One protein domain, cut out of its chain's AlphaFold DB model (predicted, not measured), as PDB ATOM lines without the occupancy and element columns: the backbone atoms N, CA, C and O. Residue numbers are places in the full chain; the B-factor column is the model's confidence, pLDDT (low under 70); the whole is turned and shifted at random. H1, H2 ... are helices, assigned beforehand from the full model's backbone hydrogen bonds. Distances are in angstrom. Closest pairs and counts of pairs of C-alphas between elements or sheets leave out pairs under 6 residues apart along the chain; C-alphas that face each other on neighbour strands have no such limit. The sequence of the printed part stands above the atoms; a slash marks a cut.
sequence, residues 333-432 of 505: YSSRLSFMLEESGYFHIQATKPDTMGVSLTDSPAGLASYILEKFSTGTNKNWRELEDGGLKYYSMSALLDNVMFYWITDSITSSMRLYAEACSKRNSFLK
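This is residues 333 to 432 of the 505 residues of a protein of Cimex lectularius (UniProt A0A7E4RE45). The helices make a flat V: in one arm H6 crosses H4 near the corner and H5 sits by H4's far end, and in the other H3 and H7 run side by side, opposite ways, with H2 across H7. Residues 333 to 338 of H1 and residues 426 to 432, with H8, stick out. The 100 printed residues have eight named helices, H1 to H8 in chain order, and no named strand. This all-helix domain is only just compact, close to loose, with a radius of gyration of the C-alphas of 15.0 A and spans of 43 by 40 by 19 A.

H4, residues 365 to 380, is the hub. H6, residues 397 to 410, touches it at a steep tilt of 52 degrees, opposite ways; the closest C-alphas, of Ala 369 and Val 404, are 5.9 A apart. H5, residues 382 to 386, touches residues 374 to 378 of H4 alone, the closest C-alphas being Thr 378 and Arg 385, 5.8 A. H3, residues 354 to 363, and H4 touch only at the corner, closest at C-alphas 361 and 368, 4.7 A. H7, residues 413 to 424, touches H3 at a shallow tilt of 10 degrees, opposite ways, closest at C-alphas 358 and 414, 4.2 A. H2, residues 345 to 352, touches H7 about perpendicular, at 75 degrees, closest at C-alphas 351 and 421, 3.8 A. H1, residues 333 to 343, and H2 meet only through their link. H8, residues 426 to 430, is close to H7 but not clearly touching, with C-alphas 422 and 428 7.1 A apart. Every O i to N i+4 pair is within hydrogen-bond range in H1, H2 and H8, against 5 of 6 in H3, 11 of 12 in H4, 9 of 10 in H6, 6 of 8 in H7, and 0 of 1 in H5, where 0 of 2 O i to N i+3 pairs are.

H4 is 22.5 A long, from C-alpha 365 at (-34.883, -32.988, 47.873), H6 20.1 A and H7 17.7 A. H1 begins at C-alpha 333, (-26.310, -28.736, 12.038).

The C-alphas farthest apart, of Glu 388 and Leu 431, are 43.6 A apart. The printed part has no cut and no long link. Mean pLDDT of the printed part is 82.6; residues 333 to 342, 344 and 423 to 432 are under 70.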
ATOM      1  N   TYR A 333     -27.002 -27.495  11.652       32.84
ATOM      2  CA  TYR A 333     -26.310 -28.736  12.038       32.84
ATOM      3  C   TYR A 333     -25.117 -28.511  12.977       32.84
ATOM      4  O   TYR A 333     -24.930 -29.296  13.905       32.84
ATOM      5  N   SER A 334     -24.345 -27.430  12.803       42.28
ATOM      6  CA  SER A 334     -23.225 -27.108  13.706       42.28
ATOM      7  C   SER A 334     -23.702 -26.710  15.107       42.28
ATOM      8  O   SER A 334     -23.135 -27.152  16.104       42.28
ATOM      9  N   SER A 335     -24.800 -25.951  15.190       51.44
ATOM     10  CA  SER A 335     -25.442 -25.593  16.460       51.44
ATOM     11  C   SER A 335     -26.033 -26.805  17.187       51.44
ATOM     12  O   SER A 335     -26.007 -26.851  18.412       51.44
ATOM     13  N   ARG A 336     -26.521 -27.816  16.452       52.84
ATOM     14  CA  ARG A 336     -27.112 -29.036  17.027       52.84
ATOM     15  C   ARG A 336     -26.084 -29.976  17.643       52.84
ATOM     16  O   ARG A 336     -26.360 -30.517  18.704       52.84
ATOM     17  N   LEU A 337     -24.916 -30.164  17.025       45.78
ATOM     18  CA  LEU A 337     -23.872 -31.010  17.617       45.78
ATOM     19  C   LEU A 337     -23.285 -30.370  18.886       45.78
ATOM     20  O   LEU A 337     -23.119 -31.070  19.877       45.78
ATOM     21  N   SER A 338     -23.057 -29.048  18.879       55.66
ATOM     22  CA  SER A 338     -22.666 -28.299  20.088       55.66
ATOM     23  C   SER A 338     -23.712 -28.451  21.189       55.66
ATOM     24  O   SER A 338     -23.381 -28.828  22.304       55.66
ATOM     25  N   PHE A 339     -24.990 -28.252  20.851       61.72
ATOM     26  CA  PHE A 339     -26.098 -28.410  21.789       61.72
ATOM     27  C   PHE A 339     -26.195 -29.830  22.361       61.72
ATOM     28  O   PHE A 339     -26.356 -29.985  23.565       61.72
ATOM     29  N   MET A 340     -26.055 -30.872  21.532       57.66
ATOM     30  CA  MET A 340     -26.071 -32.249  22.033       57.66
ATOM     31  C   MET A 340     -24.899 -32.526  22.974       57.66
ATOM     32  O   MET A 340     -25.104 -33.191  23.977       57.66
ATOM     33  N   LEU A 341     -23.698 -32.013  22.693       58.31
ATOM     34  CA  LEU A 341     -22.548 -32.175  23.589       58.31
ATOM     35  C   LEU A 341     -22.732 -31.415  24.914       58.31
ATOM     36  O   LEU A 341     -22.381 -31.943  25.966       58.31
ATOM     37  N   GLU A 342     -23.308 -30.210  24.866       64.69
ATOM     38  CA  GLU A 342     -23.623 -29.394  26.048       64.69
ATOM     39  C   GLU A 342     -24.689 -30.060  26.941       64.69
ATOM     40  O   GLU A 342     -24.541 -30.117  28.163       64.69
ATOM     41  N   GLU A 343     -25.762 -30.590  26.350       75.69
ATOM     42  CA  GLU A 343     -26.937 -31.049  27.104       75.69
ATOM     43  C   GLU A 343     -26.981 -32.572  27.333       75.69
ATOM     44  O   GLU A 343     -27.832 -33.046  28.085       75.69
ATOM     45  N   SER A 344     -26.065 -33.369  26.762       69.94
ATOM     46  CA  SER A 344     -26.043 -34.826  26.985       69.94
ATOM     47  C   SER A 344     -25.407 -35.255  28.312       69.94
ATOM     48  O   SER A 344     -25.472 -36.432  28.652       69.94
ATOM     49  N   GLY A 345     -24.814 -34.349  29.101       70.62
ATOM     50  CA  GLY A 345     -24.067 -34.716  30.316       70.62
ATOM     51  C   GLY A 345     -24.855 -35.575  31.314       70.62
ATOM     52  O   GLY A 345     -24.325 -36.550  31.848       70.62
ATOM     53  N   TYR A 346     -26.146 -35.282  31.502       81.75
ATOM     54  CA  TYR A 346     -27.019 -36.093  32.359       81.75
ATOM     55  C   TYR A 346     -27.198 -37.513  31.815       81.75
ATOM     56  O   TYR A 346     -27.098 -38.468  32.574       81.75
ATOM     57  N   PHE A 347     -27.404 -37.660  30.502       78.12
ATOM     58  CA  PHE A 347     -27.560 -38.956  29.850       78.12
ATOM     59  C   PHE A 347     -26.296 -39.792  30.035       78.12
ATOM     60  O   PHE A 347     -26.392 -40.960  30.392       78.12
ATOM     61  N   HIS A 348     -25.116 -39.185  29.862       73.00
ATOM     62  CA  HIS A 348     -23.846 -39.877  30.075       73.00
ATOM     63  C   HIS A 348     -23.725 -40.358  31.525       73.00
ATOM     64  O   HIS A 348     -23.435 -41.530  31.737       73.00
ATOM     65  N   ILE A 349     -24.009 -39.502  32.518       79.25
ATOM     66  CA  ILE A 349     -23.913 -39.900  33.932       79.25
ATOM     67  C   ILE A 349     -24.902 -41.008  34.298       79.25
ATOM     68  O   ILE A 349     -24.528 -41.949  34.992       79.25
ATOM     69  N   GLN A 350     -26.135 -40.946  33.796       87.31
ATOM     70  CA  GLN A 350     -27.147 -41.972  34.053       87.31
ATOM     71  C   GLN A 350     -26.822 -43.286  33.337       87.31
ATOM     72  O   GLN A 350     -27.079 -44.360  33.871       87.31
ATOM     73  N   ALA A 351     -26.228 -43.211  32.145       75.12
ATOM     74  CA  ALA A 351     -25.836 -44.373  31.363       75.12
ATOM     75  C   ALA A 351     -24.579 -45.078  31.895       75.12
ATOM     76  O   ALA A 351     -24.376 -46.250  31.587       75.12
ATOM     77  N   THR A 352     -23.716 -44.393  32.652       71.62
ATOM     78  CA  THR A 352     -22.434 -44.977  33.076       71.62
ATOM     79  C   THR A 352     -22.277 -45.124  34.580       71.62
ATOM     80  O   THR A 352     -21.663 -46.096  35.013       71.62
ATOM     81  N   LYS A 353     -22.820 -44.203  35.384       82.88
ATOM     82  CA  LYS A 353     -22.648 -44.172  36.847       82.88
ATOM     83  C   LYS A 353     -23.958 -43.814  37.576       82.88
ATOM     84  O   LYS A 353     -23.938 -42.929  38.440       82.88
ATOM     85  N   PRO A 354     -25.092 -44.480  37.273       87.38
ATOM     86  CA  PRO A 354     -26.408 -44.101  37.796       87.38
ATOM     87  C   PRO A 354     -26.452 -44.072  39.327       87.38
ATOM     88  O   PRO A 354     -27.035 -43.159  39.896       87.38
ATOM     89  N   ASP A 355     -25.793 -45.020  39.998       87.69
ATOM     90  CA  ASP A 355     -25.828 -45.121  41.460       87.69
ATOM     91  C   ASP A 355     -25.063 -43.983  42.156       87.69
ATOM     92  O   ASP A 355     -25.488 -43.518  43.209       87.69
ATOM     93  N   THR A 356     -23.985 -43.468  41.549       85.12
ATOM     94  CA  THR A 356     -23.198 -42.368  42.145       85.12
ATOM     95  C   THR A 356     -23.991 -41.065  42.222       85.12
ATOM     96  O   THR A 356     -24.003 -40.392  43.253       85.12
ATOM     97  N   MET A 357     -24.707 -40.726  41.145       88.94
ATOM     98  CA  MET A 357     -25.592 -39.564  41.127       88.94
ATOM     99  C   MET A 357     -26.886 -39.853  41.894       88.94
ATOM    100  O   MET A 357     -27.383 -38.984  42.604       88.94
ATOM    101  N   GLY A 358     -27.402 -41.080  41.784       89.31
ATOM    102  CA  GLY A 358     -28.638 -41.531  42.412       89.31
ATOM    103  C   GLY A 358     -28.660 -41.321  43.924       89.31
ATOM    104  O   GLY A 358     -29.584 -40.683  44.417       89.31
ATOM    105  N   VAL A 359     -27.602 -41.731  44.638       88.31
ATOM    106  CA  VAL A 359     -27.475 -41.511  46.096       88.31
ATOM    107  C   VAL A 359     -27.608 -40.026  46.450       88.31
ATOM    108  O   VAL A 359     -28.364 -39.660  47.345       88.31
ATOM    109  N   SER A 360     -26.938 -39.151  45.694       88.00
ATOM    110  CA  SER A 360     -26.978 -37.700  45.933       88.00
ATOM    111  C   SER A 360     -28.383 -37.110  45.756       88.00
ATOM    112  O   SER A 360     -28.757 -36.168  46.452       88.00
ATOM    113  N   LEU A 361     -29.155 -37.636  44.801       93.88
ATOM    114  CA  LEU A 361     -30.505 -37.156  44.497       93.88
ATOM    115  C   LEU A 361     -31.564 -37.756  45.424       93.88
ATOM    116  O   LEU A 361     -32.525 -37.071  45.751       93.88
ATOM    117  N   THR A 362     -31.383 -38.997  45.874       92.69
ATOM    118  CA  THR A 362     -32.228 -39.622  46.901       92.69
ATOM    119  C   THR A 362     -32.096 -38.897  48.244       92.69
ATOM    120  O   THR A 362     -33.090 -38.687  48.929       92.69
ATOM    121  N   ASP A 363     -30.890 -38.455  48.605       90.56
ATOM    122  CA  ASP A 363     -30.637 -37.830  49.908       90.56
ATOM    123  C   ASP A 363     -30.997 -36.334  49.967       90.56
ATOM    124  O   ASP A 363     -31.160 -35.776  51.054       90.56
ATOM    125  N   SER A 364     -31.105 -35.652  48.819       93.62
ATOM    126  CA  SER A 364     -31.321 -34.202  48.757       93.62
ATOM    127  C   SER A 364     -32.580 -33.845  47.962       93.62
ATOM    128  O   SER A 364     -32.541 -33.882  46.731       93.62
ATOM    129  N   PRO A 365     -33.675 -33.385  48.601       91.38
ATOM    130  CA  PRO A 365     -34.883 -32.988  47.873       91.38
ATOM    131  C   PRO A 365     -34.638 -31.749  46.999       91.38
ATOM    132  O   PRO A 365     -35.220 -31.620  45.924       91.38
ATOM    133  N   ALA A 366     -33.733 -30.857  47.418       92.50
ATOM    134  CA  ALA A 366     -33.287 -29.727  46.604       92.50
ATOM    135  C   ALA A 366     -32.424 -30.189  45.418       92.50
ATOM    136  O   ALA A 366     -32.620 -29.708  44.304       92.50
ATOM    137  N   GLY A 367     -31.518 -31.152  45.637       91.81
ATOM    138  CA  GLY A 367     -30.740 -31.796  44.578       91.81
ATOM    139  C   GLY A 367     -31.648 -32.460  43.543       91.81
ATOM    140  O   GLY A 367     -31.550 -32.144  42.358       91.81
ATOM    141  N   LEU A 368     -32.601 -33.280  43.995       95.44
ATOM    142  CA  LEU A 368     -33.614 -33.923  43.161       95.44
ATOM    143  C   LEU A 368     -34.428 -32.911  42.355       95.44
ATOM    144  O   LEU A 368     -34.529 -33.041  41.137       95.44
ATOM    145  N   ALA A 369     -34.976 -31.887  43.015       94.56
ATOM    146  CA  ALA A 369     -35.741 -30.845  42.343       94.56
ATOM    147  C   ALA A 369     -34.883 -30.130  41.291       94.56
ATOM    148  O   ALA A 369     -35.306 -29.995  40.149       94.56
ATOM    149  N   SER A 370     -33.656 -29.735  41.633       92.12
ATOM    150  CA  SER A 370     -32.769 -29.041  40.695       92.12
ATOM    151  C   SER A 370     -32.418 -29.882  39.461       92.12
ATOM    152  O   SER A 370     -32.317 -29.322  38.375       92.12
ATOM    153  N   TYR A 371     -32.271 -31.202  39.629       93.12
ATOM    154  CA  TYR A 371     -31.884 -32.163  38.589       93.12
ATOM    155  C   TYR A 371     -33.058 -32.647  37.718       93.12
ATOM    156  O   TYR A 371     -32.858 -33.236  36.655       93.12
ATOM    157  N   ILE A 372     -34.297 -32.463  38.180       94.75
ATOM    158  CA  ILE A 372     -35.502 -32.749  37.393       94.75
ATOM    159  C   ILE A 372     -35.989 -31.479  36.695       94.75
ATOM    160  O   ILE A 372     -36.341 -31.511  35.516       94.75
ATOM    161  N   LEU A 373     -36.053 -30.359  37.416       93.88
ATOM    162  CA  LEU A 373     -36.673 -29.137  36.913       93.88
ATOM    163  C   LEU A 373     -35.853 -28.490  35.793       93.88
ATOM    164  O   LEU A 373     -36.438 -27.951  34.856       93.88
ATOM    165  N   GLU A 374     -34.523 -28.583  35.806       91.38
ATOM    166  CA  GLU A 374     -33.729 -28.077  34.683       91.38
ATOM    167  C   GLU A 374     -33.997 -28.862  33.385       91.38
ATOM    168  O   GLU A 374     -33.891 -28.291  32.297       91.38
ATOM    169  N   LYS A 375     -34.423 -30.134  33.470       92.12
ATOM    170  CA  LYS A 375     -34.883 -30.900  32.300       92.12
ATOM    171  C   LYS A 375     -36.146 -30.312  31.710       92.12
ATOM    172  O   LYS A 375     -36.172 -30.131  30.498       92.12
ATOM    173  N   PHE A 376     -37.131 -29.952  32.534       93.19
ATOM    174  CA  PHE A 376     -38.337 -29.256  32.068       93.19
ATOM    175  C   PHE A 376     -37.986 -27.940  31.368       93.19
ATOM    176  O   PHE A 376     -38.500 -27.674  30.293       93.19
ATOM    177  N   SER A 377     -37.037 -27.166  31.899       93.00
ATOM    178  CA  SER A 377     -36.549 -25.948  31.235       93.00
ATOM    179  C   SER A 377     -36.001 -26.217  29.823       93.00
ATOM    180  O   SER A 377     -36.573 -25.767  28.826       93.00
ATOM    181  N   THR A 378     -34.902 -26.977  29.716       89.75
ATOM    182  CA  THR A 378     -34.216 -27.198  28.432       89.75
ATOM    183  C   THR A 378     -35.060 -28.031  27.462       89.75
ATOM    184  O   THR A 378     -35.026 -27.784  26.255       89.75
ATOM    185  N   GLY A 379     -35.806 -29.015  27.971       87.44
ATOM    186  CA  GLY A 379     -36.627 -29.927  27.176       87.44
ATOM    187  C   GLY A 379     -37.844 -29.258  26.542       87.44
ATOM    188  O   GLY A 379     -38.211 -29.631  25.431       87.44
ATOM    189  N   THR A 380     -38.426 -28.237  27.179       91.62
ATOM    190  CA  THR A 380     -39.512 -27.447  26.574       91.62
ATOM    191  C   THR A 380     -39.003 -26.478  25.537       91.62
ATOM    192  O   THR A 380     -39.587 -26.334  24.465       91.62
ATOM    193  N   ASN A 381     -37.921 -25.771  25.855       89.75
ATOM    194  CA  ASN A 381     -37.285 -24.878  24.911       89.75
ATOM    195  C   ASN A 381     -35.829 -24.668  25.299       89.75
ATOM    196  O   ASN A 381     -35.512 -23.982  26.267       89.75
ATOM    197  N   LYS A 382     -34.926 -25.159  24.455       84.44
ATOM    198  CA  LYS A 382     -33.479 -24.993  24.630       84.44
ATOM    199  C   LYS A 382     -33.014 -23.553  24.875       84.44
ATOM    200  O   LYS A 382     -31.965 -23.354  25.476       84.44
ATOM    201  N   ASN A 383     -33.758 -22.549  24.406       85.81
ATOM    202  CA  ASN A 383     -33.399 -21.145  24.593       85.81
ATOM    203  C   ASN A 383     -33.719 -20.640  26.012       85.81
ATOM    204  O   ASN A 383     -33.262 -19.565  26.386       85.81
ATOM    205  N   TRP A 384     -34.493 -21.382  26.811       89.50
ATOM    206  CA  TRP A 384     -34.878 -20.972  28.165       89.50
ATOM    207  C   TRP A 384     -33.780 -21.157  29.202       89.50
ATOM    208  O   TRP A 384     -33.843 -20.537  30.257       89.50
ATOM    209  N   ARG A 385     -32.737 -21.929  28.886       81.12
ATOM    210  CA  ARG A 385     -31.586 -22.153  29.772       81.12
ATOM    211  C   ARG A 385     -30.836 -20.875  30.173       81.12
ATOM    212  O   ARG A 385     -30.041 -20.922  31.103       81.12
ATOM    213  N   GLU A 386     -31.038 -19.783  29.434       81.12
ATOM    214  CA  GLU A 386     -30.433 -18.468  29.685       81.12
ATOM    215  C   GLU A 386     -31.392 -17.502  30.408       81.12
ATOM    216  O   GLU A 386     -31.000 -16.387  30.747       81.12
ATOM    217  N   LEU A 387     -32.646 -17.904  30.644       87.25
ATOM    218  CA  LEU A 387     -33.608 -17.116  31.413       87.25
ATOM    219  C   LEU A 387     -33.338 -17.271  32.910       87.25
ATOM    220  O   LEU A 387     -32.993 -18.353  33.377       87.25
ATOM    221  N   GLU A 388     -33.574 -16.202  33.667       86.00
ATOM    222  CA  GLU A 388     -33.357 -16.162  35.120       86.00
ATOM    223  C   GLU A 388     -34.137 -17.253  35.875       86.00
ATOM    224  O   GLU A 388     -33.633 -17.830  36.832       86.00
ATOM    225  N   ASP A 389     -35.350 -17.575  35.421       87.94
ATOM    226  CA  ASP A 389     -36.205 -18.623  35.992       87.94
ATOM    227  C   ASP A 389     -36.186 -19.937  35.193       87.94
ATOM    228  O   ASP A 389     -37.014 -20.822  35.431       87.94
ATOM    229  N   GLY A 390     -35.304 -20.052  34.195       89.94
ATOM    230  CA  GLY A 390     -35.259 -21.195  33.286       89.94
ATOM    231  C   GLY A 390     -36.546 -21.397  32.475       89.94
ATOM    232  O   GLY A 390     -36.776 -22.491  31.968       89.94
ATOM    233  N   GLY A 391     -37.442 -20.411  32.378       91.06
ATOM    234  CA  GLY A 391     -38.742 -20.580  31.721       91.06
ATOM    235  C   GLY A 391     -39.723 -21.489  32.475       91.06
ATOM    236  O   GLY A 391     -40.794 -21.795  31.953       91.06
ATOM    237  N   LEU A 392     -39.423 -21.886  33.719       92.62
ATOM    238  CA  LEU A 392     -40.269 -22.802  34.499       92.62
ATOM    239  C   LEU A 392     -41.665 -22.243  34.801       92.62
ATOM    240  O   LEU A 392     -42.591 -23.015  35.041       92.62
ATOM    241  N   LYS A 393     -41.851 -20.917  34.719       91.31
ATOM    242  CA  LYS A 393     -43.164 -20.257  34.834       91.31
ATOM    243  C   LYS A 393     -44.146 -20.626  33.722       91.31
ATOM    244  O   LYS A 393     -45.325 -20.305  33.837       91.31
ATOM    245  N   TYR A 394     -43.678 -21.264  32.648       91.12
ATOM    246  CA  TYR A 394     -44.555 -21.839  31.634       91.12
ATOM    247  C   TYR A 394     -45.469 -22.928  32.213       91.12
ATOM    248  O   TYR A 394     -46.600 -23.097  31.759       91.12
ATOM    249  N   TYR A 395     -44.997 -23.632  33.239       92.44
ATOM    250  CA  TYR A 395     -45.747 -24.666  33.932       92.44
ATOM    251  C   TYR A 395     -46.380 -24.142  35.218       92.44
ATOM    252  O   TYR A 395     -45.898 -23.196  35.844       92.44
ATOM    253  N   SER A 396     -47.435 -24.824  35.675       93.75
ATOM    254  CA  SER A 396     -47.866 -24.666  37.063       93.75
ATOM    255  C   SER A 396     -46.777 -25.197  37.989       93.75
ATOM    256  O   SER A 396     -46.367 -26.354  37.873       93.75
ATOM    257  N   MET A 397     -46.362 -24.383  38.961       92.56
ATOM    258  CA  MET A 397     -45.394 -24.809  39.971       92.56
ATOM    259  C   MET A 397     -45.890 -26.030  40.755       92.56
ATOM    260  O   MET A 397     -45.096 -26.908  41.074       92.56
ATOM    261  N   SER A 398     -47.200 -26.134  41.012       95.19
ATOM    262  CA  SER A 398     -47.764 -27.314  41.676       95.19
ATOM    263  C   SER A 398     -47.531 -28.583  40.857       95.19
ATOM    264  O   SER A 398     -47.097 -29.582  41.405       95.19
ATOM    265  N   ALA A 399     -47.719 -28.518  39.537       93.75
ATOM    266  CA  ALA A 399     -47.575 -29.671  38.654       93.75
ATOM    267  C   ALA A 399     -46.105 -30.113  38.516       93.75
ATOM    268  O   ALA A 399     -45.811 -31.306  38.479       93.75
ATOM    269  N   LEU A 400     -45.172 -29.154  38.487       94.88
ATOM    270  CA  LEU A 400     -43.737 -29.441  38.529       94.88
ATOM    271  C   LEU A 400     -43.330 -30.109  39.850       94.88
ATOM    272  O   LEU A 400     -42.590 -31.093  39.840       94.88
ATOM    273  N   LEU A 401     -43.834 -29.601  40.978       95.00
ATOM    274  CA  LEU A 401     -43.573 -30.186  42.291       95.00
ATOM    275  C   LEU A 401     -44.203 -31.572  42.429       95.00
ATOM    276  O   LEU A 401     -43.530 -32.463  42.928       95.00
ATOM    277  N   ASP A 402     -45.419 -31.793  41.930       95.31
ATOM    278  CA  ASP A 402     -46.045 -33.120  41.909       95.31
ATOM    279  C   ASP A 402     -45.152 -34.131  41.172       95.31
ATOM    280  O   ASP A 402     -44.907 -35.229  41.675       95.31
ATOM    281  N   ASN A 403     -44.573 -33.735  40.029       95.50
ATOM    282  CA  ASN A 403     -43.621 -34.573  39.302       95.50
ATOM    283  C   ASN A 403     -42.371 -34.891  40.136       95.50
ATOM    284  O   ASN A 403     -41.973 -36.050  40.221       95.50
ATOM    285  N   VAL A 404     -41.768 -33.891  40.789       96.50
ATOM    286  CA  VAL A 404     -40.622 -34.100  41.696       96.50
ATOM    287  C   VAL A 404     -40.998 -35.025  42.862       96.50
ATOM    288  O   VAL A 404     -40.229 -35.920  43.217       96.50
ATOM    289  N   MET A 405     -42.194 -34.861  43.430       96.88
ATOM    290  CA  MET A 405     -42.671 -35.646  44.567       96.88
ATOM    291  C   MET A 405     -42.897 -37.117  44.221       96.88
ATOM    292  O   MET A 405     -42.682 -37.962  45.090       96.88
ATOM    293  N   PHE A 406     -43.254 -37.454  42.975       95.38
ATOM    294  CA  PHE A 406     -43.302 -38.855  42.550       95.38
ATOM    295  C   PHE A 406     -41.942 -39.532  42.699       95.38
ATOM    296  O   PHE A 406     -41.888 -40.628  43.250       95.38
ATOM    297  N   TYR A 407     -40.850 -38.879  42.294       95.69
ATOM    298  CA  TYR A 407     -39.500 -39.423  42.481       95.69
ATOM    299  C   TYR A 407     -39.088 -39.454  43.952       95.69
ATOM    300  O   TYR A 407     -38.523 -40.450  44.395       95.69
ATOM    301  N   TRP A 408     -39.409 -38.396  44.705       95.56
ATOM    302  CA  TRP A 408     -39.029 -38.267  46.113       95.56
ATOM    303  C   TRP A 408     -39.698 -39.320  47.003       95.56
ATOM    304  O   TRP A 408     -39.025 -40.046  47.723       95.56
ATOM    305  N   ILE A 409     -41.029 -39.436  46.945       96.25
ATOM    306  CA  ILE A 409     -41.792 -40.326  47.838       96.25
ATOM    307  C   ILE A 409     -41.529 -41.799  47.521       96.25
ATOM    308  O   ILE A 409     -41.588 -42.641  48.413       96.25
ATOM    309  N   THR A 410     -41.274 -42.122  46.253       95.50
ATOM    310  CA  THR A 410     -41.053 -43.512  45.828       95.50
ATOM    311  C   THR A 410     -39.587 -43.929  45.846       95.50
ATOM    312  O   THR A 410     -39.310 -45.094  45.571       95.50
ATOM    313  N   ASP A 411     -38.671 -43.000  46.136       93.75
ATOM    314  CA  ASP A 411     -37.221 -43.198  46.054       93.75
ATOM    315  C   ASP A 411     -36.789 -43.854  44.725       93.75
ATOM    316  O   ASP A 411     -36.036 -44.828  44.654       93.75
ATOM    317  N   SER A 412     -37.355 -43.355  43.624       94.88
ATOM    318  CA  SER A 412     -37.217 -43.987  42.306       94.88
ATOM    319  C   SER A 412     -36.212 -43.299  41.389       94.88
ATOM    320  O   SER A 412     -36.018 -43.738  40.255       94.88
ATOM    321  N   ILE A 413     -35.521 -42.249  41.850       94.75
ATOM    322  CA  ILE A 413     -34.569 -41.526  41.001       94.75
ATOM    323  C   ILE A 413     -33.430 -42.443  40.542       94.75
ATOM    324  O   ILE A 413     -33.210 -42.576  39.341       94.75
ATOM    325  N   THR A 414     -32.805 -43.192  41.452       93.44
ATOM    326  CA  THR A 414     -31.715 -44.122  41.117       93.44
ATOM    327  C   THR A 414     -32.181 -45.245  40.188       93.44
ATOM    328  O   THR A 414     -31.537 -45.538  39.179       93.44
ATOM    329  N   SER A 415     -33.328 -45.866  40.482       92.38
ATOM    330  CA  SER A 415     -33.861 -46.959  39.660       92.38
ATOM    331  C   SER A 415     -34.286 -46.484  38.268       92.38
ATOM    332  O   SER A 415     -34.073 -47.208  37.296       92.38
ATOM    333  N   SER A 416     -34.783 -45.249  38.140       91.81
ATOM    334  CA  SER A 416     -35.077 -44.639  36.839       91.81
ATOM    335  C   SER A 416     -33.817 -44.420  35.991       91.81
ATOM    336  O   SER A 416     -33.832 -44.683  34.789       91.81
ATOM    337  N   MET A 417     -32.695 -44.037  36.614       92.50
ATOM    338  CA  MET A 417     -31.412 -43.848  35.927       92.50
ATOM    339  C   MET A 417     -30.808 -45.168  35.445       92.50
ATOM    340  O   MET A 417     -30.229 -45.217  34.361       92.50
ATOM    341  N   ARG A 418     -30.975 -46.263  36.202       88.81
ATOM    342  CA  ARG A 418     -30.453 -47.588  35.817       88.81
ATOM    343  C   ARG A 418     -30.987 -48.072  34.468       88.81
ATOM    344  O   ARG A 418     -30.289 -48.819  33.790       88.81
ATOM    345  N   LEU A 419     -32.161 -47.608  34.026       79.81
ATOM    346  CA  LEU A 419     -32.668 -47.909  32.683       79.81
ATOM    347  C   LEU A 419     -31.721 -47.408  31.579       79.81
ATOM    348  O   LEU A 419     -31.517 -48.107  30.586       79.81
ATOM    349  N   TYR A 420     -31.111 -46.233  31.761       75.62
ATOM    350  CA  TYR A 420     -30.121 -45.688  30.832       75.62
ATOM    351  C   TYR A 420     -28.854 -46.543  30.823       75.62
ATOM    352  O   TYR A 420     -28.346 -46.877  29.750       75.62
ATOM    353  N   ALA A 421     -28.375 -46.953  32.001       76.62
ATOM    354  CA  ALA A 421     -27.210 -47.827  32.112       76.62
ATOM    355  C   ALA A 421     -27.438 -49.192  31.455       76.62
ATOM    356  O   ALA A 421     -26.602 -49.665  30.683       76.62
ATOM    357  N   GLU A 422     -28.609 -49.789  31.676       79.25
ATOM    358  CA  GLU A 422     -28.995 -51.033  31.019       79.25
ATOM    359  C   GLU A 422     -29.069 -50.858  29.499       79.25
ATOM    360  O   GLU A 422     -28.481 -51.655  28.762       79.25
ATOM    361  N   ALA A 423     -29.721 -49.801  29.005       64.50
ATOM    362  CA  ALA A 423     -29.845 -49.531  27.571       64.50
ATOM    363  C   ALA A 423     -28.481 -49.363  26.879       64.50
ATOM    364  O   ALA A 423     -28.290 -49.853  25.763       64.50
ATOM    365  N   CYS A 424     -27.520 -48.723  27.551       64.81
ATOM    366  CA  CYS A 424     -26.166 -48.499  27.045       64.81
ATOM    367  C   CYS A 424     -25.178 -49.635  27.360       64.81
ATOM    368  O   CYS A 424     -24.016 -49.566  26.951       64.81
ATOM    369  N   SER A 425     -25.609 -50.703  28.036       67.25
ATOM    370  CA  SER A 425     -24.740 -51.834  28.358       67.25
ATOM    371  C   SER A 425     -24.201 -52.522  27.094       67.25
ATOM    372  O   SER A 425     -24.850 -52.568  26.040       67.25
ATOM    373  N   LYS A 426     -23.011 -53.135  27.198       64.19
ATOM    374  CA  LYS A 426     -22.419 -53.931  26.100       64.19
ATOM    375  C   LYS A 426     -23.369 -55.036  25.628       64.19
ATOM    376  O   LYS A 426     -23.479 -55.283  24.428       64.19
ATOM    377  N   ARG A 427     -24.076 -55.669  26.573       67.81
ATOM    378  CA  ARG A 427     -25.054 -56.729  26.307       67.81
ATOM    379  C   ARG A 427     -26.180 -56.232  25.400       67.81
ATOM    380  O   ARG A 427     -26.466 -56.882  24.401       67.81
ATOM    381  N   ASN A 428     -26.776 -55.082  25.710       60.72
ATOM    382  CA  ASN A 428     -27.897 -54.545  24.933       60.72
ATOM    383  C   ASN A 428     -27.447 -53.874  23.629       60.72
ATOM    384  O   ASN A 428     -28.112 -54.023  22.604       60.72
ATOM    385  N   SER A 429     -26.264 -53.256  23.616       57.69
ATOM    386  CA  SER A 429     -25.637 -52.740  22.391       57.69
ATOM    387  C   SER A 429     -25.407 -53.842  21.344       57.69
ATOM    388  O   SER A 429     -25.569 -53.605  20.144       57.69
ATOM    389  N   PHE A 430     -25.090 -55.070  21.777       53.44
ATOM    390  CA  PHE A 430     -24.905 -56.225  20.891       53.44
ATOM    391  C   PHE A 430     -26.204 -56.690  20.215       53.44
ATOM    392  O   PHE A 430     -26.165 -57.170  19.082       53.44
ATOM    393  N   LEU A 431     -27.359 -56.508  20.866       58.34
ATOM    394  CA  LEU A 431     -28.653 -56.940  20.327       58.34
ATOM    395  C   LEU A 431     -29.087 -56.125  19.101       58.34
ATOM    396  O   LEU A 431     -29.966 -56.570  18.365       58.34
ATOM    397  N   LYS A 432     -28.494 -54.940  18.872       63.03
ATOM    398  CA  LYS A 432     -28.775 -54.051  17.727       63.03
ATOM    399  C   LYS A 432     -30.274 -53.818  17.486       63.03
ATOM    400  O   LYS A 432     -30.684 -53.572  16.355       63.03
TER     401      LYS A 432